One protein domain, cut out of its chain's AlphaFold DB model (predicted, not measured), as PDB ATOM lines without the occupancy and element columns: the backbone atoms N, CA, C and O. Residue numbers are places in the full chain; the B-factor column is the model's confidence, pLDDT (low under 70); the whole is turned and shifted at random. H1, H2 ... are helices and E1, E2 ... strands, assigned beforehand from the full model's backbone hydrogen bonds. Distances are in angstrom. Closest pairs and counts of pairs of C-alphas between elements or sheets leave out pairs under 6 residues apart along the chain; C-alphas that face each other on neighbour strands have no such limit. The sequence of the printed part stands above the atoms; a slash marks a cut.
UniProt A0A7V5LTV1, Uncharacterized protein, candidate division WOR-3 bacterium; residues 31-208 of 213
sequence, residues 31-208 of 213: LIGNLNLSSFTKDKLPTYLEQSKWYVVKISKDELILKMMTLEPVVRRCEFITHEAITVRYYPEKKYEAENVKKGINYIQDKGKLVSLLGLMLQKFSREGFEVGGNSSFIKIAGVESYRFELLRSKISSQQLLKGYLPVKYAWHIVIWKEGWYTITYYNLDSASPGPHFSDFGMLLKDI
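This is residues 31 to 208 of the 213 residues of an uncharacterized protein of candidate division WOR-3 bacterium (UniProt A0A7V5LTV1). One twisted sheet of seven antiparallel strands makes the core, and helices cover it on both faces as three layers, the long H2 over one face and the shorter H4 over the other. Residues 96 to 109, of which 108 to 109 belong to H2, stick out at one end of the longest axis, and the turn of the hairpin E2 and E3 lies at the other. The printed part has 178 residues, with four named helices and seven named strands in the order H1 E1 E2 E3 H2 E4 E5 H3 E6 E7 H4; the sheet runs E1 E2 E3 E7 E6 E5 E4, and the class is mixed, helices and strands. The whole is only just compact, close to loose, with a radius of gyration of the C-alphas of 18.5 A and spans of 66 by 41 by 29 A.

Start at H1, residues 47 to 51, only just not on the sheet, with 4 pairs of C-alphas within 10 A. Next come E1, residues 55 to 60, E2, residues 63 to 74, and E3, residues 77 to 91, a meander, each strand the antiparallel neighbour of the one before; within hydrogen-bond range find N 55 and O 67 at 2.8 A, then N 68 and O 84 at 2.9 A. E2 bends by 62 degrees at residue 71, and E3 by 61 degrees at residue 84. H2, residues 108 to 127, is on the sheet at a height of 9.8 A, over E6, residues 169 to 177, and along the strands at 10 degrees to E6 on the local plane. E4, residues 137 to 141, and E5, residues 144 to 153, form a hairpin, with N 139 and O 146 at 3.0 A; the closest C-alphas of H2 and E5 are those of Phe 125 and Leu 151, 8.0 A apart. H3, residues 158 to 162, is not on the sheet. E6 and E5 are antiparallel neighbours, with N 149 and O 173 within hydrogen-bond range at 2.8 A, and E6 forms a hairpin with E7, residues 181 to 188, where N 174 and O 184 are 2.8 A apart; E7 and E3 are antiparallel neighbours, with N 87 and O 185 within hydrogen-bond range at 2.8 A. H4, residues 198 to 207, is on the opposite face from H2, over E7 at a height of 8.1 A; their closest C-alphas, of Tyr 186 and Phe 201, are 7.0 A apart. H1 and H4 are close but not clearly touching, with the C-alphas of Leu 49 and Asp 200 closest at 6.5 A. Every O i to N i+4 pair is within hydrogen-bond range in H1, H2 and H3, and 5 of 6 in H4.

Find C-alpha 47 at (6.961, 30.915, -135.703), where H1 begins. E2 measures 29.9 A from first to last C-alpha, E3 38.3 A, H2 28.7 A, E5 28.4 A, E6 25.8 A and E7 23.2 A. H2 starts at C-alpha 108, (19.553, 4.329, -103.980), and H4 ends at C-alpha 207, (13.361, 25.845, -127.053).

The two C-alphas farthest apart, those of Arg 76 and Lys 102, are 65.9 A apart. The printed part has no cut; the link from E3 to H2, 16 residues, is long. The mean pLDDT of the printed part is 73.2, and 54 residues are under 70, among them residues 31 to 44 and 93 to 117.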
ATOM      1  N   LEU A  31      16.632  23.369-106.034       27.14
ATOM      2  CA  LEU A  31      15.177  23.438-106.233       27.14
ATOM      3  C   LEU A  31      14.803  24.029-107.621       27.14
ATOM      4  O   LEU A  31      15.340  25.046-108.048       27.14
ATOM      5  N   ILE A  32      13.853  23.419-108.323       30.56
ATOM      6  CA  ILE A  32      13.434  23.627-109.712       30.56
ATOM      7  C   ILE A  32      11.959  24.011-109.711       30.56
ATOM      8  O   ILE A  32      11.102  23.374-109.097       30.56
ATOM      9  N   GLY A  33      11.662  25.093-110.425       29.23
ATOM     10  CA  GLY A  33      10.312  25.588-110.638       29.23
ATOM     11  C   GLY A  33       9.631  24.967-111.859       29.23
ATOM     12  O   GLY A  33      10.263  24.313-112.683       29.23
ATOM     13  N   ASN A  34       8.320  25.211-111.938       32.62
ATOM     14  CA  ASN A  34       7.389  24.815-113.002       32.62
ATOM     15  C   ASN A  34       7.974  24.947-114.424       32.62
ATOM     16  O   ASN A  34       8.722  25.884-114.694       32.62
ATOM     17  N   LEU A  35       7.527  24.082-115.344       39.62
ATOM     18  CA  LEU A  35       7.679  24.249-116.795       39.62
ATOM     19  C   LEU A  35       7.398  25.713-117.184       39.62
ATOM     20  O   LEU A  35       6.269  26.187-117.026       39.62
ATOM     21  N   ASN A  36       8.407  26.446-117.662       43.59
ATOM     22  CA  ASN A  36       8.210  27.825-118.088       43.59
ATOM     23  C   ASN A  36       7.592  27.855-119.493       43.59
ATOM     24  O   ASN A  36       8.270  28.096-120.483       43.59
ATOM     25  N   LEU A  37       6.282  27.613-119.575       48.34
ATOM     26  CA  LEU A  37       5.495  27.806-120.796       48.34
ATOM     27  C   LEU A  37       5.142  29.283-121.045       48.34
ATOM     28  O   LEU A  37       4.252  29.550-121.840       48.34
ATOM     29  N   SER A  38       5.771  30.259-120.376       45.50
ATOM     30  CA  SER A  38       5.398  31.678-120.543       45.50
ATOM     31  C   SER A  38       5.588  32.209-121.969       45.50
ATOM     32  O   SER A  38       4.930  33.176-122.345       45.50
ATOM     33  N   SER A  39       6.426  31.555-122.779       43.94
ATOM     34  CA  SER A  39       6.571  31.813-124.216       43.94
ATOM     35  C   SER A  39       5.445  31.220-125.075       43.94
ATOM     36  O   SER A  39       5.282  31.631-126.221       43.94
ATOM     37  N   PHE A  40       4.645  30.298-124.533       48.34
ATOM     38  CA  PHE A  40       3.517  29.656-125.197       48.34
ATOM     39  C   PHE A  40       2.221  30.233-124.623       48.34
ATOM     40  O   PHE A  40       1.786  29.895-123.524       48.34
ATOM     41  N   THR A  41       1.570  31.112-125.374       52.16
ATOM     42  CA  THR A  41       0.183  31.514-125.089       52.16
ATOM     43  C   THR A  41      -0.720  30.877-126.137       52.16
ATOM     44  O   THR A  41      -0.240  30.481-127.199       52.16
ATOM     45  N   LYS A  42      -2.029  30.749-125.869       50.78
ATOM     46  CA  LYS A  42      -2.986  30.237-126.874       50.78
ATOM     47  C   LYS A  42      -2.884  30.971-128.220       50.78
ATOM     48  O   LYS A  42      -3.183  30.367-129.242       50.78
ATOM     49  N   ASP A  43      -2.421  32.219-128.184       52.66
ATOM     50  CA  ASP A  43      -2.400  33.146-129.313       52.66
ATOM     51  C   ASP A  43      -0.986  33.403-129.863       52.66
ATOM     52  O   ASP A  43      -0.816  34.255-130.732       52.66
ATOM     53  N   LYS A  44       0.045  32.715-129.348       63.28
ATOM     54  CA  LYS A  44       1.424  32.896-129.812       63.28
ATOM     55  C   LYS A  44       2.218  31.611-129.632       63.28
ATOM     56  O   LYS A  44       2.690  31.308-128.533       63.28
ATOM     57  N   LEU A  45       2.324  30.849-130.714       70.06
ATOM     58  CA  LEU A  45       3.273  29.750-130.820       70.06
ATOM     59  C   LEU A  45       4.588  30.304-131.400       70.06
ATOM     60  O   LEU A  45       4.597  31.341-132.063       70.06
ATOM     61  N   PRO A  46       5.728  29.636-131.184       78.88
ATOM     62  CA  PRO A  46       6.923  29.890-131.977       78.88
ATOM     63  C   PRO A  46       6.625  29.844-133.485       78.88
ATOM     64  O   PRO A  46       5.882  28.975-133.944       78.88
ATOM     65  N   THR A  47       7.246  30.736-134.264       82.25
ATOM     66  CA  THR A  47       6.961  30.915-135.703       82.25
ATOM     67  C   THR A  47       7.019  29.610-136.500       82.25
ATOM     68  O   THR A  47       6.207  29.411-137.399       82.25
ATOM     69  N   TYR A  48       7.935  28.697-136.160       85.44
ATOM     70  CA  TYR A  48       8.056  27.409-136.848       85.44
ATOM     71  C   TYR A  48       6.827  26.504-136.629       85.44
ATOM     72  O   TYR A  48       6.375  25.854-137.565       85.44
ATOM     73  N   LEU A  49       6.218  26.518-135.436       85.94
ATOM     74  CA  LEU A  49       4.983  25.770-135.170       85.94
ATOM     75  C   LEU A  49       3.771  26.405-135.867       85.94
ATOM     76  O   LEU A  49       2.902  25.683-136.355       85.94
ATOM     77  N   GLU A  50       3.719  27.738-135.937       83.06
ATOM     78  CA  GLU A  50       2.649  28.461-136.640       83.06
ATOM     79  C   GLU A  50       2.686  28.196-138.149       83.06
ATOM     80  O   GLU A  50       1.660  27.872-138.750       83.06
ATOM     81  N   GLN A  51       3.873  28.272-138.760       86.12
ATOM     82  CA  GLN A  51       4.069  28.023-140.193       86.12
ATOM     83  C   GLN A  51       3.698  26.591-140.587       86.12
ATOM     84  O   GLN A  51       3.044  26.384-141.612       86.12
ATOM     85  N   SER A  52       4.038  25.620-139.739       85.38
ATOM     86  CA  SER A  52       3.660  24.214-139.907       85.38
ATOM     87  C   SER A  52       2.211  23.908-139.508       85.38
ATOM     88  O   SER A  52       1.787  22.761-139.587       85.38
ATOM     89  N   LYS A  53       1.411  24.912-139.117       85.00
ATOM     90  CA  LYS A  53      -0.017  24.771-138.774       85.00
ATOM     91  C   LYS A  53      -0.283  23.805-137.608       85.00
ATOM     92  O   LYS A  53      -1.260  23.051-137.627       85.00
ATOM     93  N   TRP A  54       0.558  23.835-136.577       85.94
ATOM     94  CA  TRP A  54       0.262  23.153-135.317       85.94
ATOM     95  C   TRP A  54      -0.861  23.869-134.562       85.94
ATOM     96  O   TRP A  54      -0.825  25.080-134.362       85.94
ATOM     97  N   TYR A  55      -1.835  23.105-134.075       83.88
ATOM     98  CA  TYR A  55      -2.942  23.621-133.272       83.88
ATOM     99  C   TYR A  55      -2.728  23.327-131.790       83.88
ATOM    100  O   TYR A  55      -2.468  22.184-131.400       83.88
ATOM    101  N   VAL A  56      -2.913  24.343-130.945       84.25
ATOM    102  CA  VAL A  56      -2.927  24.178-129.487       84.25
ATOM    103  C   VAL A  56      -4.253  23.554-129.059       84.25
ATOM    104  O   VAL A  56      -5.301  24.194-129.097       84.25
ATOM    105  N   VAL A  57      -4.211  22.304-128.604       81.00
ATOM    106  CA  VAL A  57      -5.384  21.607-128.049       81.00
ATOM    107  C   VAL A  57      -5.537  21.904-126.566       81.00
ATOM    108  O   VAL A  57      -6.644  22.120-126.072       81.00
ATOM    109  N   LYS A  58      -4.421  21.899-125.836       79.12
ATOM    110  CA  LYS A  58      -4.403  22.171-124.403       79.12
ATOM    111  C   LYS A  58      -3.119  22.876-124.028       79.12
ATOM    112  O   LYS A  58      -2.043  22.445-124.421       79.12
ATOM    113  N   ILE A  59      -3.260  23.909-123.213       78.81
ATOM    114  CA  ILE A  59      -2.157  24.521-122.493       78.81
ATOM    115  C   ILE A  59      -2.598  24.748-121.056       78.81
ATOM    116  O   ILE A  59      -3.677  25.280-120.786       78.81
ATOM    117  N   SER A  60      -1.802  24.247-120.129       74.19
ATOM    118  CA  SER A  60      -2.028  24.343-118.695       74.19
ATOM    119  C   SER A  60      -0.683  24.324-117.986       74.19
ATOM    120  O   SER A  60       0.345  24.088-118.615       74.19
ATOM    121  N   LYS A  61      -0.696  24.538-116.670       71.12
ATOM    122  CA  LYS A  61       0.520  24.572-115.853       71.12
ATOM    123  C   LYS A  61       1.426  23.344-116.057       71.12
ATOM    124  O   LYS A  61       2.640  23.499-116.115       71.12
ATOM    125  N   ASP A  62       0.830  22.160-116.187       77.38
ATOM    126  CA  ASP A  62       1.558  20.885-116.176       77.38
ATOM    127  C   ASP A  62       1.425  20.097-117.491       77.38
ATOM    128  O   ASP A  62       1.933  18.983-117.604       77.38
ATOM    129  N   GLU A  63       0.721  20.631-118.495       81.19
ATOM    130  CA  GLU A  63       0.453  19.911-119.743       81.19
ATOM    131  C   GLU A  63       0.297  20.856-120.939       81.19
ATOM    132  O   GLU A  63      -0.491  21.807-120.887       81.19
ATOM    133  N   LEU A  64       0.991  20.520-122.029       84.12
ATOM    134  CA  LEU A  64       0.866  21.106-123.363       84.12
ATOM    135  C   LEU A  64       0.549  19.994-124.370       84.12
ATOM    136  O   LEU A  64       1.240  18.977-124.415       84.12
ATOM    137  N   ILE A  65      -0.479  20.198-125.193       86.00
ATOM    138  CA  ILE A  65      -0.855  19.294-126.283       86.00
ATOM    139  C   ILE A  65      -0.981  20.107-127.565       86.00
ATOM    140  O   ILE A  65      -1.846  20.982-127.665       86.00
ATOM    141  N   LEU A  66      -0.154  19.763-128.548       88.50
ATOM    142  CA  LEU A  66      -0.200  20.279-129.909       88.50
ATOM    143  C   LEU A  66      -0.620  19.161-130.856       88.50
ATOM    144  O   LEU A  66      -0.210  18.009-130.684       88.50
ATOM    145  N   LYS A  67      -1.426  19.491-131.861       89.94
ATOM    146  CA  LYS A  67      -1.838  18.541-132.895       89.94
ATOM    147  C   LYS A  67      -1.784  19.163-134.273       89.94
ATOM    148  O   LYS A  67      -2.168  20.315-134.443       89.94
ATOM    149  N   MET A  68      -1.417  18.356-135.255       87.00
ATOM    150  CA  MET A  68      -1.712  18.622-136.651       87.00
ATOM    151  C   MET A  68      -2.957  17.853-137.042       87.00
ATOM    152  O   MET A  68      -3.041  16.638-136.843       87.00
ATOM    153  N   MET A  69      -3.939  18.585-137.553       82.81
ATOM    154  CA  MET A  69      -5.231  18.031-137.917       82.81
ATOM    155  C   MET A  69      -5.628  18.505-139.303       82.81
ATOM    156  O   MET A  69      -5.395  19.664-139.652       82.81
ATOM    157  N   THR A  70      -6.267  17.628-140.062       80.62
ATOM    158  CA  THR A  70      -6.928  17.995-141.312       80.62
ATOM    159  C   THR A  70      -8.398  17.597-141.241       80.62
ATOM    160  O   THR A  70      -8.790  16.741-140.445       80.62
ATOM    161  N   LEU A  71      -9.237  18.294-142.006       78.75
ATOM    162  CA  LEU A  71     -10.643  17.942-142.146       78.75
ATOM    163  C   LEU A  71     -10.760  16.944-143.297       78.75
ATOM    164  O   LEU A  71     -10.618  17.336-144.456       78.75
ATOM    165  N   GLU A  72     -11.033  15.684-142.982       76.31
ATOM    166  CA  GLU A  72     -11.108  14.617-143.977       76.31
ATOM    167  C   GLU A  72     -12.525  14.048-144.096       76.31
ATOM    168  O   GLU A  72     -13.266  13.981-143.107       76.31
ATOM    169  N   PRO A  73     -12.933  13.621-145.303       73.44
ATOM    170  CA  PRO A  73     -14.196  12.932-145.492       73.44
ATOM    171  C   PRO A  73     -14.115  11.506-144.929       73.44
ATOM    172  O   PRO A  73     -13.499  10.619-145.518       73.44
ATOM    173  N   VAL A  74     -14.816  11.257-143.826       64.50
ATOM    174  CA  VAL A  74     -15.022   9.924-143.249       64.50
ATOM    175  C   VAL A  74     -16.483   9.547-143.457       64.50
ATOM    176  O   VAL A  74     -17.377  10.153-142.876       64.50
ATOM    177  N   VAL A  75     -16.733   8.577-144.344       63.22
ATOM    178  CA  VAL A  75     -18.052   7.981-144.664       63.22
ATOM    179  C   VAL A  75     -19.238   8.952-144.483       63.22
ATOM    180  O   VAL A  75     -19.962   8.919-143.490       63.22
ATOM    181  N   ARG A  76     -19.473   9.800-145.496       55.56
ATOM    182  CA  ARG A  76     -20.587  10.775-145.576       55.56
ATOM    183  C   ARG A  76     -20.575  11.895-144.517       55.56
ATOM    184  O   ARG A  76     -21.567  12.617-144.410       55.56
ATOM    185  N   ARG A  77     -19.488  12.071-143.759       57.16
ATOM    186  CA  ARG A  77     -19.256  13.200-142.841       57.16
ATOM    187  C   ARG A  77     -17.834  13.731-143.014       57.16
ATOM    188  O   ARG A  77     -16.979  13.033-143.546       57.16
ATOM    189  N   CYS A  78     -17.592  14.960-142.575       65.50
ATOM    190  CA  CYS A  78     -16.239  15.493-142.450       65.50
ATOM    191  C   CYS A  78     -15.827  15.418-140.979       65.50
ATOM    192  O   CYS A  78     -16.554  15.916-140.119       65.50
ATOM    193  N   GLU A  79     -14.683  14.802-140.695       73.75
ATOM    194  CA  GLU A  79     -14.133  14.682-139.345       73.75
ATOM    195  C   GLU A  79     -12.719  15.263-139.303       73.75
ATOM    196  O   GLU A  79     -11.968  15.185-140.274       73.75
ATOM    197  N   PHE A  80     -12.357  15.877-138.176       74.62
ATOM    198  CA  PHE A  80     -10.985  16.319-137.957       74.62
ATOM    199  C   PHE A  80     -10.126  15.121-137.560       74.62
ATOM    200  O   PHE A  80     -10.257  14.597-136.450       74.62
ATOM    201  N   ILE A  81      -9.233  14.707-138.453       79.56
ATOM    202  CA  ILE A  81      -8.293  13.612-138.218       79.56
ATOM    203  C   ILE A  81      -6.980  14.196-137.714       79.56
ATOM    204  O   ILE A  81      -6.489  15.194-138.230       79.56
ATOM    205  N   THR A  82      -6.428  13.605-136.651       84.50
ATOM    206  CA  THR A  82      -5.094  13.957-136.148       84.50
ATOM    207  C   THR A  82      -4.051  13.103-136.852       84.50
ATOM    208  O   THR A  82      -4.127  11.881-136.760       84.50
ATOM    209  N   HIS A  83      -3.056  13.748-137.449       87.56
ATOM    210  CA  HIS A  83      -1.943  13.092-138.145       87.56
ATOM    211  C   HIS A  83      -0.706  13.019-137.258       87.56
ATOM    212  O   HIS A  83      -0.131  11.959-137.022       87.56
ATOM    213  N   GLU A  84      -0.345  14.159-136.671       91.94
ATOM    214  CA  GLU A  84       0.805  14.282-135.787       91.94
ATOM    215  C   GLU A  84       0.399  14.954-134.477       91.94
ATOM    216  O   GLU A  84      -0.520  15.780-134.428       91.94
ATOM    217  N   ALA A  85       1.063  14.586-133.385       90.50
ATOM    218  CA  ALA A  85       0.800  15.156-132.073       90.50
ATOM    219  C   ALA A  85       2.084  15.308-131.263       90.50
ATOM    220  O   ALA A  85       2.920  14.407-131.233       90.50
ATOM    221  N   ILE A  86       2.190  16.417-130.536       91.44
ATOM    222  CA  ILE A  86       3.214  16.621-129.515       91.44
ATOM    223  C   ILE A  86       2.513  16.778-128.171       91.44
ATOM    224  O   ILE A  86       1.547  17.524-128.033       91.44
ATOM    225  N   THR A  87       2.983  16.051-127.165       89.25
ATOM    226  CA  THR A  87       2.481  16.136-125.793       89.25
ATOM    227  C   THR A  87       3.643  16.328-124.839       89.25
ATOM    228  O   THR A  87       4.545  15.497-124.789       89.25
ATOM    229  N   VAL A  88       3.592  17.393-124.050       87.38
ATOM    230  CA  VAL A  88       4.512  17.645-122.941       87.38
ATOM    231  C   VAL A  88       3.712  17.566-121.653       87.38
ATOM    232  O   VAL A  88       2.670  18.210-121.535       87.38
ATOM    233  N   ARG A  89       4.184  16.778-120.689       82.75
ATOM    234  CA  ARG A  89       3.597  16.685-119.349       82.75
ATOM    235  C   ARG A  89       4.664  16.802-118.290       82.75
ATOM    236  O   ARG A  89       5.737  16.219-118.434       82.75
ATOM    237  N   TYR A  90       4.322  17.500-117.221       81.44
ATOM    238  CA  TYR A  90       5.099  17.574-116.001       81.44
ATOM    239  C   TYR A  90       4.384  16.820-114.883       81.44
ATOM    240  O   TYR A  90       3.183  16.974-114.663       81.44
ATOM    241  N   TYR A  91       5.145  16.006-114.165       76.31
ATOM    242  CA  TYR A  91       4.688  15.272-113.001       76.31
ATOM    243  C   TYR A  91       5.530  15.710-111.802       76.31
ATOM    244  O   TYR A  91       6.675  15.261-111.668       76.31
ATOM    245  N   PRO A  92       4.997  16.582-110.930       71.12
ATOM    246  CA  PRO A  92       5.740  17.035-109.767       71.12
ATOM    247  C   PRO A  92       6.024  15.857-108.836       71.12
ATOM    248  O   PRO A  92       5.147  15.031-108.561       71.12
ATOM    249  N   GLU A  93       7.247  15.791-108.317       68.75
ATOM    250  CA  GLU A  93       7.544  14.922-107.185       68.75
ATOM    251  C   GLU A  93       6.703  15.396-105.998       68.75
ATOM    252  O   GLU A  93       6.890  16.493-105.466       68.75
ATOM    253  N   LYS A  94       5.739  14.575-105.570       59.03
ATOM    254  CA  LYS A  94       5.098  14.801-104.278       59.03
ATOM    255  C   LYS A  94       6.191  14.638-103.229       59.03
ATOM    256  O   LYS A  94       6.688  13.527-103.044       59.03
ATOM    257  N   LYS A  95       6.562  15.728-102.551       48.28
ATOM    258  CA  LYS A  95       7.330  15.632-101.310       48.28
ATOM    259  C   LYS A  95       6.494  14.775-100.366       48.28
ATOM    260  O   LYS A  95       5.477  15.230 -99.856       48.28
ATOM    261  N   TYR A  96       6.877  13.515-100.198       39.97
ATOM    262  CA  TYR A  96       6.432  12.755 -99.046       39.97
ATOM    263  C   TYR A  96       7.031  13.482 -97.847       39.97
ATOM    264  O   TYR A  96       8.250  13.476 -97.669       39.97
ATOM    265  N   GLU A  97       6.196  14.180 -97.082       34.59
ATOM    266  CA  GLU A  97       6.577  14.648 -95.757       34.59
ATOM    267  C   GLU A  97       6.926  13.402 -94.946       34.59
ATOM    268  O   GLU A  97       6.074  12.602 -94.562       34.59
ATOM    269  N   ALA A  98       8.227  13.167 -94.818       36.28
ATOM    270  CA  ALA A  98       8.784  12.060 -94.074       36.28
ATOM    271  C   ALA A  98       8.652  12.357 -92.577       36.28
ATOM    272  O   ALA A  98       9.640  12.656 -91.908       36.28
ATOM    273  N   GLU A  99       7.445  12.244 -92.032       34.94
ATOM    274  CA  GLU A  99       7.314  11.898 -90.623       34.94
ATOM    275  C   GLU A  99       7.740  10.427 -90.484       34.94
ATOM    276  O   GLU A  99       7.014   9.504 -90.838       34.94
ATOM    277  N   ASN A 100       8.961  10.219 -89.980       37.59
ATOM    278  CA  ASN A 100       9.481   8.948 -89.447       37.59
ATOM    279  C   ASN A 100      10.149   7.932 -90.392       37.59
ATOM    280  O   ASN A 100       9.975   6.728 -90.203       37.59
ATOM    281  N   VAL A 101      11.042   8.341 -91.304       36.78
ATOM    282  CA  VAL A 101      12.023   7.380 -91.859       36.78
ATOM    283  C   VAL A 101      13.455   7.894 -91.725       36.78
ATOM    284  O   VAL A 101      13.833   8.941 -92.246       36.78
ATOM    285  N   LYS A 102      14.246   7.129 -90.964       38.09
ATOM    286  CA  LYS A 102      15.644   7.379 -90.603       38.09
ATOM    287  C   LYS A 102      16.508   7.691 -91.832       38.09
ATOM    288  O   LYS A 102      16.543   6.936 -92.801       38.09
ATOM    289  N   LYS A 103      17.254   8.796 -91.727       40.94
ATOM    290  CA  LYS A 103      18.311   9.244 -92.644       40.94
ATOM    291  C   LYS A 103      19.285   8.098 -92.946       40.94
ATOM    292  O   LYS A 103      19.981   7.641 -92.045       40.94
ATOM    293  N   GLY A 104      19.352   7.663 -94.205       32.25
ATOM    294  CA  GLY A 104      20.372   6.703 -94.645       32.25
ATOM    295  C   GLY A 104      20.231   6.122 -96.057       32.25
ATOM    296  O   GLY A 104      21.194   5.542 -96.543       32.25
ATOM    297  N   ILE A 105      19.087   6.267 -96.745       32.16
ATOM    298  CA  ILE A 105      18.826   5.544 -98.016       32.16
ATOM    299  C   ILE A 105      18.233   6.452 -99.115       32.16
ATOM    300  O   ILE A 105      17.417   6.018 -99.921       32.16
ATOM    301  N   ASN A 106      18.627   7.726 -99.188       35.22
ATOM    302  CA  ASN A 106      17.972   8.668-100.112       35.22
ATOM    303  C   ASN A 106      18.527   8.713-101.546       35.22
ATOM    304  O   ASN A 106      17.899   9.331-102.384       35.22
ATOM    305  N   TYR A 107      19.642   8.051-101.881       35.56
ATOM    306  CA  TYR A 107      20.168   8.083-103.267       35.56
ATOM    307  C   TYR A 107      19.937   6.782-104.058       35.56
ATOM    308  O   TYR A 107      19.907   6.786-105.288       35.56
ATOM    309  N   ILE A 108      19.754   5.654-103.361       34.06
ATOM    310  CA  ILE A 108      19.553   4.329-103.980       34.06
ATOM    311  C   ILE A 108      18.066   4.071-104.278       34.06
ATOM    312  O   ILE A 108      17.745   3.374-105.240       34.06
ATOM    313  N   GLN A 109      17.146   4.684-103.522       46.78
ATOM    314  CA  GLN A 109      15.713   4.553-103.789       46.78
ATOM    315  C   GLN A 109      15.286   5.242-105.091       46.78
ATOM    316  O   GLN A 109      14.443   4.698-105.795       46.78
ATOM    317  N   ASP A 110      15.880   6.376-105.466       50.91
ATOM    318  CA  ASP A 110      15.402   7.144-106.625       50.91
ATOM    319  C   ASP A 110      15.881   6.573-107.965       50.91
ATOM    320  O   ASP A 110      15.102   6.502-108.915       50.91
ATOM    321  N   LYS A 111      17.101   6.015-108.029       48.12
ATOM    322  CA  LYS A 111      17.553   5.244-109.204       48.12
ATOM    323  C   LYS A 111      16.753   3.948-109.379       48.12
ATOM    324  O   LYS A 111      16.387   3.608-110.501       48.12
ATOM    325  N   GLY A 112      16.444   3.250-108.280       54.19
ATOM    326  CA  GLY A 112      15.576   2.069-108.299       54.19
ATOM    327  C   GLY A 112      14.164   2.401-108.788       54.19
ATOM    328  O   GLY A 112      13.649   1.724-109.673       54.19
ATOM    329  N   LYS A 113      13.580   3.502-108.295       63.22
ATOM    330  CA  LYS A 113      12.280   4.015-108.756       63.22
ATOM    331  C   LYS A 113      12.301   4.397-110.234       63.22
ATOM    332  O   LYS A 113      11.367   4.037-110.939       63.22
ATOM    333  N   LEU A 114      13.352   5.068-110.715       65.81
ATOM    334  CA  LEU A 114      13.482   5.452-112.122       65.81
ATOM    335  C   LEU A 114      13.557   4.226-113.037       65.81
ATOM    336  O   LEU A 114      12.818   4.148-114.012       65.81
ATOM    337  N   VAL A 115      14.393   3.238-112.706       65.94
ATOM    338  CA  VAL A 115      14.492   1.990-113.482       65.94
ATOM    339  C   VAL A 115      13.165   1.232-113.467       65.94
ATOM    340  O   VAL A 115      12.718   0.769-114.516       65.94
ATOM    341  N   SER A 116      12.493   1.143-112.316       63.75
ATOM    342  CA  SER A 116      11.163   0.535-112.229       63.75
ATOM    343  C   SER A 116      10.117   1.303-113.042       63.75
ATOM    344  O   SER A 116       9.310   0.678-113.722       63.75
ATOM    345  N   LEU A 117      10.141   2.636-113.027       68.12
ATOM    346  CA  LEU A 117       9.209   3.482-113.773       68.12
ATOM    347  C   LEU A 117       9.426   3.361-115.284       68.12
ATOM    348  O   LEU A 117       8.466   3.146-116.021       68.12
ATOM    349  N   LEU A 118      10.681   3.412-115.735       73.94
ATOM    350  CA  LEU A 118      11.042   3.160-117.129       73.94
ATOM    351  C   LEU A 118      10.655   1.736-117.549       73.94
ATOM    352  O   LEU A 118      10.094   1.550-118.625       73.94
ATOM    353  N   GLY A 119      10.868   0.737-116.688       69.19
ATOM    354  CA  GLY A 119      10.456  -0.646-116.935       69.19
ATOM    355  C   GLY A 119       8.938  -0.803-117.083       69.19
ATOM    356  O   GLY A 119       8.473  -1.406-118.050       69.19
ATOM    357  N   LEU A 120       8.155  -0.214-116.176       70.69
ATOM    358  CA  LEU A 120       6.687  -0.206-116.246       70.69
ATOM    359  C   LEU A 120       6.179   0.527-117.495       70.69
ATOM    360  O   LEU A 120       5.228   0.083-118.139       70.69
ATOM    361  N   MET A 121       6.826   1.631-117.861       73.12
ATOM    362  CA  MET A 121       6.510   2.394-119.064       73.12
ATOM    363  C   MET A 121       6.786   1.584-120.337       73.12
ATOM    364  O   MET A 121       5.913   1.486-121.199       73.12
ATOM    365  N   LEU A 122       7.955   0.949-120.445       78.19
ATOM    366  CA  LEU A 122       8.286   0.069-121.567       78.19
ATOM    367  C   LEU A 122       7.319  -1.120-121.650       78.19
ATOM    368  O   LEU A 122       6.868  -1.474-122.740       78.19
ATOM    369  N   GLN A 123       6.921  -1.687-120.506       73.25
ATOM    370  CA  GLN A 123       5.902  -2.734-120.462       73.25
ATOM    371  C   GLN A 123       4.549  -2.235-120.991       73.25
ATOM    372  O   GLN A 123       3.872  -2.960-121.721       73.25
ATOM    373  N   LYS A 124       4.146  -1.006-120.649       73.06
ATOM    374  CA  LYS A 124       2.919  -0.394-121.173       73.06
ATOM    375  C   LYS A 124       2.981  -0.236-122.695       73.06
ATOM    376  O   LYS A 124       2.052  -0.673-123.368       73.06
ATOM    377  N   PHE A 125       4.067   0.315-123.236       79.31
ATOM    378  CA  PHE A 125       4.238   0.461-124.687       79.31
ATOM    379  C   PHE A 125       4.206  -0.888-125.410       79.31
ATOM    380  O   PHE A 125       3.493  -1.033-126.401       79.31
ATOM    381  N   SER A 126       4.871  -1.902-124.854       79.38
ATOM    382  CA  SER A 126       4.821  -3.268-125.378       79.38
ATOM    383  C   SER A 126       3.391  -3.830-125.413       79.38
ATOM    384  O   SER A 126       2.973  -4.386-126.427       79.38
ATOM    385  N   ARG A 127       2.586  -3.613-124.360       78.00
ATOM    386  CA  ARG A 127       1.160  -4.006-124.338       78.00
ATOM    387  C   ARG A 127       0.314  -3.257-125.369       78.00
ATOM    388  O   ARG A 127      -0.663  -3.805-125.871       78.00
ATOM    389  N   GLU A 128       0.680  -2.020-125.687       75.25
ATOM    390  CA  GLU A 128       0.043  -1.219-126.738       75.25
ATOM    391  C   GLU A 128       0.512  -1.601-128.156       75.25
ATOM    392  O   GLU A 128      -0.003  -1.060-129.138       75.25
ATOM    393  N   GLY A 129       1.433  -2.565-128.275       78.44
ATOM    394  CA  GLY A 129       1.960  -3.073-129.541       78.44
ATOM    395  C   GLY A 129       3.137  -2.272-130.095       78.44
ATOM    396  O   GLY A 129       3.454  -2.420-131.271       78.44
ATOM    397  N   PHE A 130       3.756  -1.407-129.288       82.00
ATOM    398  CA  PHE A 130       4.987  -0.720-129.664       82.00
ATOM    399  C   PHE A 130       6.214  -1.575-129.351       82.00
ATOM    400  O   PHE A 130       6.335  -2.170-128.279       82.00
ATOM    401  N   GLU A 131       7.159  -1.555-130.275       85.81
ATOM    402  CA  GLU A 131       8.501  -2.095-130.141       85.81
ATOM    403  C   GLU A 131       9.490  -0.934-130.008       85.81
ATOM    404  O   GLU A 131       9.278   0.146-130.564       85.81
ATOM    405  N   VAL A 132      10.569  -1.139-129.254       83.88
ATOM    406  CA  VAL A 132      11.614  -0.121-129.091       83.88
ATOM    407  C   VAL A 132      12.503  -0.125-130.333       83.88
ATOM    408  O   VAL A 132      13.135  -1.134-130.643       83.88
ATOM    409  N   GLY A 133      12.543   1.001-131.038       80.75
ATOM    410  CA  GLY A 133      13.389   1.217-132.205       80.75
ATOM    411  C   GLY A 133      14.859   1.435-131.841       80.75
ATOM    412  O   GLY A 133      15.208   1.798-130.709       80.75
ATOM    413  N   GLY A 134      15.732   1.220-132.828       80.69
ATOM    414  CA  GLY A 134      17.187   1.294-132.674       80.69
ATOM    415  C   GLY A 134      17.727   2.696-132.379       80.69
ATOM    416  O   GLY A 134      18.849   2.807-131.895       80.69
ATOM    417  N   ASN A 135      16.944   3.761-132.601       84.62
ATOM    418  CA  ASN A 135      17.371   5.141-132.334       84.62
ATOM    419  C   ASN A 135      17.138   5.594-130.879       84.62
ATOM    420  O   ASN A 135      17.300   6.780-130.554       84.62
ATOM    421  N   SER A 136      16.757   4.673-129.991       85.56
ATOM    422  CA  SER A 136      16.653   4.932-128.553       85.56
ATOM    423  C   SER A 136      18.027   5.243-127.956       85.56
ATOM    424  O   SER A 136      19.010   4.563-128.243       85.56
ATOM    425  N   SER A 137      18.120   6.286-127.135       84.94
ATOM    426  CA  SER A 137      19.407   6.792-126.655       84.94
ATOM    427  C   SER A 137      19.281   7.643-125.397       84.94
ATOM    428  O   SER A 137      18.224   8.188-125.083       84.94
ATOM    429  N   PHE A 138      20.408   7.839-124.725       85.31
ATOM    430  CA  PHE A 138      20.565   8.862-123.697       85.31
ATOM    431  C   PHE A 138      20.963  10.179-124.361       85.31
ATOM    432  O   PHE A 138      21.893  10.197-125.168       85.31
ATOM    433  N   ILE A 139      20.249  11.262-124.059       84.62
ATOM    434  CA  ILE A 139      20.524  12.596-124.612       84.62
ATOM    435  C   ILE A 139      20.434  13.655-123.511       84.62
ATOM    436  O   ILE A 139      19.801  13.436-122.478       84.62
ATOM    437  N   LYS A 140      21.021  14.830-123.751       80.81
ATOM    438  CA  LYS A 140      20.842  16.007-122.893       80.81
ATOM    439  C   LYS A 140      19.873  16.988-123.535       80.81
ATOM    440  O   LYS A 140      20.048  17.336-124.699       80.81
ATOM    441  N   ILE A 141      18.903  17.466-122.762       81.06
ATOM    442  CA  ILE A 141      17.960  18.519-123.168       81.06
ATOM    443  C   ILE A 141      18.080  19.647-122.153       81.06
ATOM    444  O   ILE A 141      17.958  19.402-120.954       81.06
ATOM    445  N   ALA A 142      18.402  20.856-122.622       80.69
ATOM    446  CA  ALA A 142      18.686  22.021-121.775       80.69
ATOM    447  C   ALA A 142      19.608  21.696-120.574       80.69
ATOM    448  O   ALA A 142      19.357  22.076-119.431       80.69
ATOM    449  N   GLY A 143      20.673  20.927-120.835       79.44
ATOM    450  CA  GLY A 143      21.675  20.530-119.837       79.44
ATOM    451  C   GLY A 143      21.265  19.394-118.887       79.44
ATOM    452  O   GLY A 143      22.078  18.998-118.055       79.44
ATOM    453  N   VAL A 144      20.053  18.846-119.012       80.88
ATOM    454  CA  VAL A 144      19.510  17.794-118.138       80.88
ATOM    455  C   VAL A 144      19.554  16.438-118.842       80.88
ATOM    456  O   VAL A 144      19.202  16.338-120.018       80.88
ATOM    457  N   GLU A 145      19.979  15.396-118.124       82.50
ATOM    458  CA  GLU A 145      19.981  14.020-118.634       82.50
ATOM    459  C   GLU A 145      18.558  13.537-118.933       82.50
ATOM    460  O   GLU A 145      17.624  13.748-118.155       82.50
ATOM    461  N   SER A 146      18.398  12.859-120.065       85.12
ATOM    462  CA  SER A 146      17.104  12.369-120.517       85.12
ATOM    463  C   SER A 146      17.208  11.045-121.264       85.12
ATOM    464  O   SER A 146      18.208  10.731-121.916       85.12
ATOM    465  N   TYR A 147      16.137  10.267-121.161       87.19
ATOM    466  CA  TYR A 147      15.984   8.969-121.798       87.19
ATOM    467  C   TYR A 147      15.066   9.130-122.997       87.19
ATOM    468  O   TYR A 147      13.878   9.398-122.821       87.19
ATOM    469  N   ARG A 148      15.600   8.962-124.205       89.56
ATOM    470  CA  ARG A 148      14.822   8.968-125.441       89.56
ATOM    471  C   ARG A 148      14.557   7.538-125.889       89.56
ATOM    472  O   ARG A 148      15.490   6.781-126.136       89.56
ATOM    473  N   PHE A 149      13.288   7.217-126.080       88.50
ATOM    474  CA  PHE A 149      12.827   5.956-126.639       88.50
ATOM    475  C   PHE A 149      12.193   6.214-127.998       88.50
ATOM    476  O   PHE A 149      11.220   6.962-128.106       88.50
ATOM    477  N   GLU A 150      12.743   5.590-129.032       90.56
ATOM    478  CA  GLU A 150      12.050   5.437-130.304       90.56
ATOM    479  C   GLU A 150      11.082   4.264-130.181       90.56
ATOM    480  O   GLU A 150      11.454   3.197-129.699       90.56
ATOM    481  N   LEU A 151       9.839   4.462-130.603       89.75
ATOM    482  CA  LEU A 151       8.772   3.482-130.483       89.75
ATOM    483  C   LEU A 151       8.108   3.291-131.844       89.75
ATOM    484  O   LEU A 151       7.663   4.248-132.479       89.75
ATOM    485  N   LEU A 152       8.017   2.037-132.270       87.88
ATOM    486  CA  LEU A 152       7.486   1.633-133.564       87.88
ATOM    487  C   LEU A 152       6.353   0.641-133.352       87.88
ATOM    488  O   LEU A 152       6.548  -0.410-132.752       87.88
ATOM    489  N   ARG A 153       5.167   0.942-133.871       84.69
ATOM    490  CA  ARG A 153       4.070  -0.023-133.946       84.69
ATOM    491  C   ARG A 153       3.921  -0.465-135.390       84.69
ATOM    492  O   ARG A 153       3.210   0.164-136.164       84.69
ATOM    493  N   SER A 154       4.646  -1.522-135.740       69.75
ATOM    494  CA  SER A 154       4.745  -2.061-137.101       69.75
ATOM    495  C   SER A 154       3.612  -3.030-137.456       69.75
ATOM    496  O   SER A 154       3.337  -3.248-138.634       69.75
ATOM    497  N   LYS A 155       2.953  -3.627-136.450       68.00
ATOM    498  CA  LYS A 155       1.911  -4.645-136.632       68.00
ATOM    499  C   LYS A 155       0.680  -4.335-135.793       68.00
ATOM    500  O   LYS A 155       0.760  -4.125-134.582       68.00
ATOM    501  N   ILE A 156      -0.479  -4.378-136.438       69.56
ATOM    502  CA  ILE A 156      -1.784  -4.318-135.785       69.56
ATOM    503  C   ILE A 156      -2.578  -5.541-136.205       69.56
ATOM    504  O   ILE A 156      -2.628  -5.887-137.384       69.56
ATOM    505  N   SER A 157      -3.162  -6.237-135.228       70.12
ATOM    506  CA  SER A 157      -3.965  -7.421-135.523       70.12
ATOM    507  C   SER A 157      -5.246  -7.027-136.256       70.12
ATOM    508  O   SER A 157      -5.784  -5.939-136.041       70.12
ATOM    509  N   SER A 158      -5.806  -7.933-137.060       73.62
ATOM    510  CA  SER A 158      -7.084  -7.699-137.747       73.62
ATOM    511  C   SER A 158      -8.202  -7.303-136.772       73.62
ATOM    512  O   SER A 158      -9.030  -6.462-137.089       73.62
ATOM    513  N   GLN A 159      -8.189  -7.835-135.543       73.81
ATOM    514  CA  GLN A 159      -9.137  -7.464-134.483       73.81
ATOM    515  C   GLN A 159      -8.965  -6.018-134.002       73.81
ATOM    516  O   GLN A 159      -9.944  -5.368-133.652       73.81
ATOM    517  N   GLN A 160      -7.733  -5.512-133.947       70.56
ATOM    518  CA  GLN A 160      -7.467  -4.115-133.617       70.56
ATOM    519  C   GLN A 160      -7.819  -3.205-134.806       70.56
ATOM    520  O   GLN A 160      -8.470  -2.187-134.612       70.56
ATOM    521  N   LEU A 161      -7.511  -3.601-136.041       70.12
ATOM    522  CA  LEU A 161      -7.967  -2.896-137.246       70.12
ATOM    523  C   LEU A 161      -9.500  -2.760-137.290       70.12
ATOM    524  O   LEU A 161     -10.016  -1.661-137.465       70.12
ATOM    525  N   LEU A 162     -10.233  -3.845-137.015       75.25
ATOM    526  CA  LEU A 162     -11.703  -3.851-136.943       75.25
ATOM    527  C   LEU A 162     -12.267  -3.006-135.787       75.25
ATOM    528  O   LEU A 162     -13.417  -2.582-135.844       75.25
ATOM    529  N   LYS A 163     -11.467  -2.740-134.749       71.88
ATOM    530  CA  LYS A 163     -11.802  -1.818-133.651       71.88
ATOM    531  C   LYS A 163     -11.404  -0.363-133.949       71.88
ATOM    532  O   LYS A 163     -11.467   0.469-133.049       71.88
ATOM    533  N   GLY A 164     -10.973  -0.059-135.176       62.47
ATOM    534  CA  GLY A 164     -10.593   1.289-135.603       62.47
ATOM    535  C   GLY A 164      -9.186   1.721-135.181       62.47
ATOM    536  O   GLY A 164      -8.889   2.913-135.174       62.47
ATOM    537  N   TYR A 165      -8.299   0.791-134.804       63.72
ATOM    538  CA  TYR A 165      -6.906   1.144-134.520       63.72
ATOM    539  C   TYR A 165      -6.134   1.373-135.831       63.72
ATOM    540  O   TYR A 165      -6.067   0.482-136.674       63.72
ATOM    541  N   LEU A 166      -5.515   2.552-135.966       65.50
ATOM    542  CA  LEU A 166      -4.707   2.937-137.134       65.50
ATOM    543  C   LEU A 166      -3.476   2.036-137.288       65.50
ATOM    544  O   LEU A 166      -2.721   1.958-136.319       65.50
ATOM    545  N   PRO A 167      -3.261   1.415-138.468       64.12
ATOM    546  CA  PRO A 167      -2.441   0.216-138.689       64.12
ATOM    547  C   PRO A 167      -0.957   0.357-138.340       64.12
ATOM    548  O   PRO A 167      -0.300  -0.661-138.125       64.12
ATOM    549  N   VAL A 168      -0.424   1.580-138.278       69.19
ATOM    550  CA  VAL A 168       1.003   1.833-138.073       69.19
ATOM    551  C   VAL A 168       1.197   3.149-137.320       69.19
ATOM    552  O   VAL A 168       0.549   4.134-137.654       69.19
ATOM    553  N   LYS A 169       2.067   3.177-136.300       84.06
ATOM    554  CA  LYS A 169       2.377   4.408-135.548       84.06
ATOM    555  C   LYS A 169       3.856   4.528-135.218       84.06
ATOM    556  O   LYS A 169       4.482   3.547-134.813       84.06
ATOM    557  N   TYR A 170       4.371   5.744-135.304       89.75
ATOM    558  CA  TYR A 170       5.703   6.128-134.855       89.75
ATOM    559  C   TYR A 170       5.590   7.032-133.636       89.75
ATOM    560  O   TYR A 170       4.718   7.903-133.581       89.75
ATOM    561  N   ALA A 171       6.484   6.864-132.666       91.62
ATOM    562  CA  ALA A 171       6.601   7.815-131.578       91.62
ATOM    563  C   ALA A 171       8.037   7.981-131.087       91.62
ATOM    564  O   ALA A 171       8.810   7.028-131.037       91.62
ATOM    565  N   TRP A 172       8.361   9.194-130.646       92.62
ATOM    566  CA  TRP A 172       9.497   9.445-129.762       92.62
ATOM    567  C   TRP A 172       8.966   9.805-128.393       92.62
ATOM    568  O   TRP A 172       8.204  10.758-128.270       92.62
ATOM    569  N   HIS A 173       9.380   9.061-127.374       89.50
ATOM    570  CA  HIS A 173       9.029   9.327-125.988       89.50
ATOM    571  C   HIS A 173      10.286   9.656-125.194       89.50
ATOM    572  O   HIS A 173      11.234   8.875-125.160       89.50
ATOM    573  N   ILE A 174      10.300  10.822-124.565       89.88
ATOM    574  CA  ILE A 174      11.438  11.339-123.819       89.88
ATOM    575  C   ILE A 174      11.030  11.490-122.362       89.88
ATOM    576  O   ILE A 174      10.048  12.168-122.062       89.88
ATOM    577  N   VAL A 175      11.810  10.884-121.468       85.31
ATOM    578  CA  VAL A 175      11.664  11.020-120.017       85.31
ATOM    579  C   VAL A 175      12.835  11.824-119.476       85.31
ATOM    580  O   VAL A 175      13.993  11.476-119.707       85.31
ATOM    581  N   ILE A 176      12.534  12.887-118.738       84.50
ATOM    582  CA  ILE A 176      13.531  13.755-118.106       84.50
ATOM    583  C   ILE A 176      13.287  13.714-116.606       84.50
ATOM    584  O   ILE A 176      12.176  14.014-116.171       84.50
ATOM    585  N   TRP A 177      14.301  13.343-115.825       76.31
ATOM    586  CA  TRP A 177      14.209  13.286-114.364       76.31
ATOM    587  C   TRP A 177      15.022  14.420-113.746       76.31
ATOM    588  O   TRP A 177      16.228  14.513-113.980       76.31
ATOM    589  N   LYS A 178      14.367  15.289-112.970       73.75
ATOM    590  CA  LYS A 178      15.028  16.406-112.283       73.75
ATOM    591  C   LYS A 178      14.420  16.600-110.884       73.75
ATOM    592  O   LYS A 178      14.913  15.998-109.944       73.75
ATOM    593  N   GLU A 179      13.330  17.358-110.764       69.50
ATOM    594  CA  GLU A 179      12.520  17.523-109.540       69.50
ATOM    595  C   GLU A 179      11.062  17.212-109.826       69.50
ATOM    596  O   GLU A 179      10.225  18.076-110.117       69.50
ATOM    597  N   GLY A 180      10.776  15.924-109.856       74.19
ATOM    598  CA  GLY A 180       9.713  15.420-110.694       74.19
ATOM    599  C   GLY A 180      10.248  15.038-112.059       74.19
ATOM    600  O   GLY A 180      11.452  15.057-112.344       74.19
ATOM    601  N   TRP A 181       9.315  14.657-112.912       77.81
ATOM    602  CA  TRP A 181       9.642  14.075-114.193       77.81
ATOM    603  C   TRP A 181       8.784  14.668-115.289       77.81
ATOM    604  O   TRP A 181       7.598  14.949-115.111       77.81
ATOM    605  N   TYR A 182       9.420  14.871-116.431       81.94
ATOM    606  CA  TYR A 182       8.762  15.324-117.638       81.94
ATOM    607  C   TYR A 182       8.641  14.155-118.592       81.94
ATOM    608  O   TYR A 182       9.587  13.381-118.759       81.94
ATOM    609  N   THR A 183       7.493  14.066-119.250       86.12
ATOM    610  CA  THR A 183       7.337  13.225-120.429       86.12
ATOM    611  C   THR A 183       7.055  14.107-121.625       86.12
ATOM    612  O   THR A 183       6.072  14.851-121.623       86.12
ATOM    613  N   ILE A 184       7.888  13.999-122.649       90.69
ATOM    614  CA  ILE A 184       7.706  14.690-123.917       90.69
ATOM    615  C   ILE A 184       7.528  13.619-124.980       90.69
ATOM    616  O   ILE A 184       8.377  12.745-125.126       90.69
ATOM    617  N   THR A 185       6.413  13.655-125.699       91.75
ATOM    618  CA  THR A 185       6.109  12.651-126.717       91.75
ATOM    619  C   THR A 185       5.754  13.307-128.033       91.75
ATOM    620  O   THR A 185       4.888  14.175-128.058       91.75
ATOM    621  N   TYR A 186       6.386  12.852-129.107       94.25
ATOM    622  CA  TYR A 186       5.954  13.092-130.475       94.25
ATOM    623  C   TYR A 186       5.313  11.818-131.018       94.25
ATOM    624  O   TYR A 186       5.855  10.732-130.809       94.25
ATOM    625  N   TYR A 187       4.194  11.955-131.720       90.56
ATOM    626  CA  TYR A 187       3.510  10.879-132.424       90.56
ATOM    627  C   TYR A 187       3.305  11.252-133.886       90.56
ATOM    628  O   TYR A 187       2.811  12.342-134.170       90.56
ATOM    629  N   ASN A 188       3.571  10.296-134.772       90.94
ATOM    630  CA  ASN A 188       2.989  10.235-136.105       90.94
ATOM    631  C   ASN A 188       2.014   9.047-136.125       90.94
ATOM    632  O   ASN A 188       2.374   7.910-135.797       90.94
ATOM    633  N   LEU A 189       0.751   9.349-136.413       85.75
ATOM    634  CA  LEU A 189      -0.366   8.411-136.368       85.75
ATOM    635  C   LEU A 189      -0.635   7.733-137.716       85.75
ATOM    636  O   LEU A 189      -1.402   6.770-137.736       85.75
ATOM    637  N   ASP A 190       0.012   8.197-138.785       83.12
ATOM    638  CA  ASP A 190      -0.200   7.727-140.152       83.12
ATOM    639  C   ASP A 190       0.860   6.713-140.603       83.12
ATOM    640  O   ASP A 190       0.584   5.860-141.447       83.12
ATOM    641  N   SER A 191       2.085   6.780-140.062       82.00
ATOM    642  CA  SER A 191       3.190   5.903-140.479       82.00
ATOM    643  C   SER A 191       4.109   5.455-139.333       82.00
ATOM    644  O   SER A 191       4.077   5.982-138.223       82.00
ATOM    645  N   ALA A 192       4.963   4.459-139.613       82.88
ATOM    646  CA  ALA A 192       6.047   3.986-138.729       82.88
ATOM    647  C   ALA A 192       7.356   4.755-138.961       82.88
ATOM    648  O   ALA A 192       8.437   4.260-138.648       82.88
ATOM    649  N   SER A 193       7.278   5.955-139.523       85.12
ATOM    650  CA  SER A 193       8.421   6.841-139.698       85.12
ATOM    651  C   SER A 193       8.143   8.175-139.013       85.12
ATOM    652  O   SER A 193       6.978   8.528-138.797       85.12
ATOM    653  N   PRO A 194       9.185   8.964-138.714       89.06
ATOM    654  CA  PRO A 194       8.994  10.384-138.475       89.06
ATOM    655  C   PRO A 194       8.125  10.993-139.584       89.06
ATOM    656  O   PRO A 194       8.277  10.643-140.759       89.06
ATOM    657  N   GLY A 195       7.174  11.838-139.196       87.94
ATOM    658  CA  GLY A 195       6.358  12.599-140.132       87.94
ATOM    659  C   GLY A 195       7.126  13.796-140.704       87.94
ATOM    660  O   GLY A 195       8.226  14.111-140.236       87.94
ATOM    661  N   PRO A 196       6.563  14.480-141.710       90.62
ATOM    662  CA  PRO A 196       7.172  15.669-142.308       90.62
ATOM    663  C   PRO A 196       7.473  16.789-141.299       90.62
ATOM    664  O   PRO A 196       8.415  17.546-141.512       90.62
ATOM    665  N   HIS A 197       6.747  16.862-140.179       92.38
ATOM    666  CA  HIS A 197       6.898  17.925-139.174       92.38
ATOM    667  C   HIS A 197       7.773  17.514-137.985       92.38
ATOM    668  O   HIS A 197       7.829  18.183-136.952       92.38
ATOM    669  N   PHE A 198       8.517  16.414-138.120       92.19
ATOM    670  CA  PHE A 198       9.438  15.960-137.086       92.19
ATOM    671  C   PHE A 198      10.561  16.970-136.784       92.19
ATOM    672  O   PHE A 198      11.061  17.030-135.659       92.19
ATOM    673  N   SER A 199      10.946  17.805-137.756       92.25
ATOM    674  CA  SER A 199      11.893  18.905-137.534       92.25
ATOM    675  C   SER A 199      11.401  19.898-136.481       92.25
ATOM    676  O   SER A 199      12.198  20.352-135.659       92.25
ATOM    677  N   ASP A 200      10.098  20.177-136.453       90.75
ATOM    678  CA  ASP A 200       9.484  21.117-135.512       90.75
ATOM    679  C   ASP A 200       9.561  20.582-134.088       90.75
ATOM    680  O   ASP A 200       9.818  21.325-133.142       90.75
ATOM    681  N   PHE A 201       9.406  19.267-133.932       91.38
ATOM    682  CA  PHE A 201       9.647  18.605-132.660       91.38
ATOM    683  C   PHE A 201      11.101  18.788-132.209       91.38
ATOM    684  O   PHE A 201      11.352  19.145-131.060       91.38
ATOM    685  N   GLY A 202      12.065  18.624-133.118       89.38
ATOM    686  CA  GLY A 202      13.478  18.881-132.835       89.38
ATOM    687  C   GLY A 202      13.771  20.332-132.432       89.38
ATOM    688  O   GLY A 202      14.600  20.554-131.551       89.38
ATOM    689  N   MET A 203      13.092  21.307-133.042       87.12
ATOM    690  CA  MET A 203      13.179  22.720-132.650       87.12
ATOM    691  C   MET A 203      12.550  22.961-131.278       87.12
ATOM    692  O   MET A 203      13.195  23.550-130.417       87.12
ATOM    693  N   LEU A 204      11.366  22.396-131.018       87.56
ATOM    694  CA  LEU A 204      10.714  22.481-129.711       87.56
ATOM    695  C   LEU A 204      11.614  21.960-128.590       87.56
ATOM    696  O   LEU A 204      11.716  22.595-127.550       87.56
ATOM    697  N   LEU A 205      12.302  20.833-128.791       87.56
ATOM    698  CA  LEU A 205      13.223  20.301-127.782       87.56
ATOM    699  C   LEU A 205      14.394  21.246-127.464       87.56
ATOM    700  O   LEU A 205      14.935  21.165-126.363       87.56
ATOM    701  N   LYS A 206      14.797  22.115-128.399       83.38
ATOM    702  CA  LYS A 206      15.837  23.132-128.168       83.38
ATOM    703  C   LYS A 206      15.293  24.343-127.413       83.38
ATOM    704  O   LYS A 206      16.019  24.895-126.594       83.38
ATOM    705  N   ASP A 207      14.039  24.700-127.670       80.88
ATOM    706  CA  ASP A 207      13.361  25.845-127.053       80.88
ATOM    707  C   ASP A 207      12.812  25.532-125.652       80.88
ATOM    708  O   ASP A 207      12.444  26.440-124.906       80.88
ATOM    709  N   ILE A 208      12.737  24.252-125.269       77.38
ATOM    710  CA  ILE A 208      12.380  23.873-123.901       77.38
ATOM    711  C   ILE A 208      13.490  24.326-122.956       77.38
ATOM    712  O   ILE A 208      14.571  23.743-122.896       77.38
TER     713      ILE A 208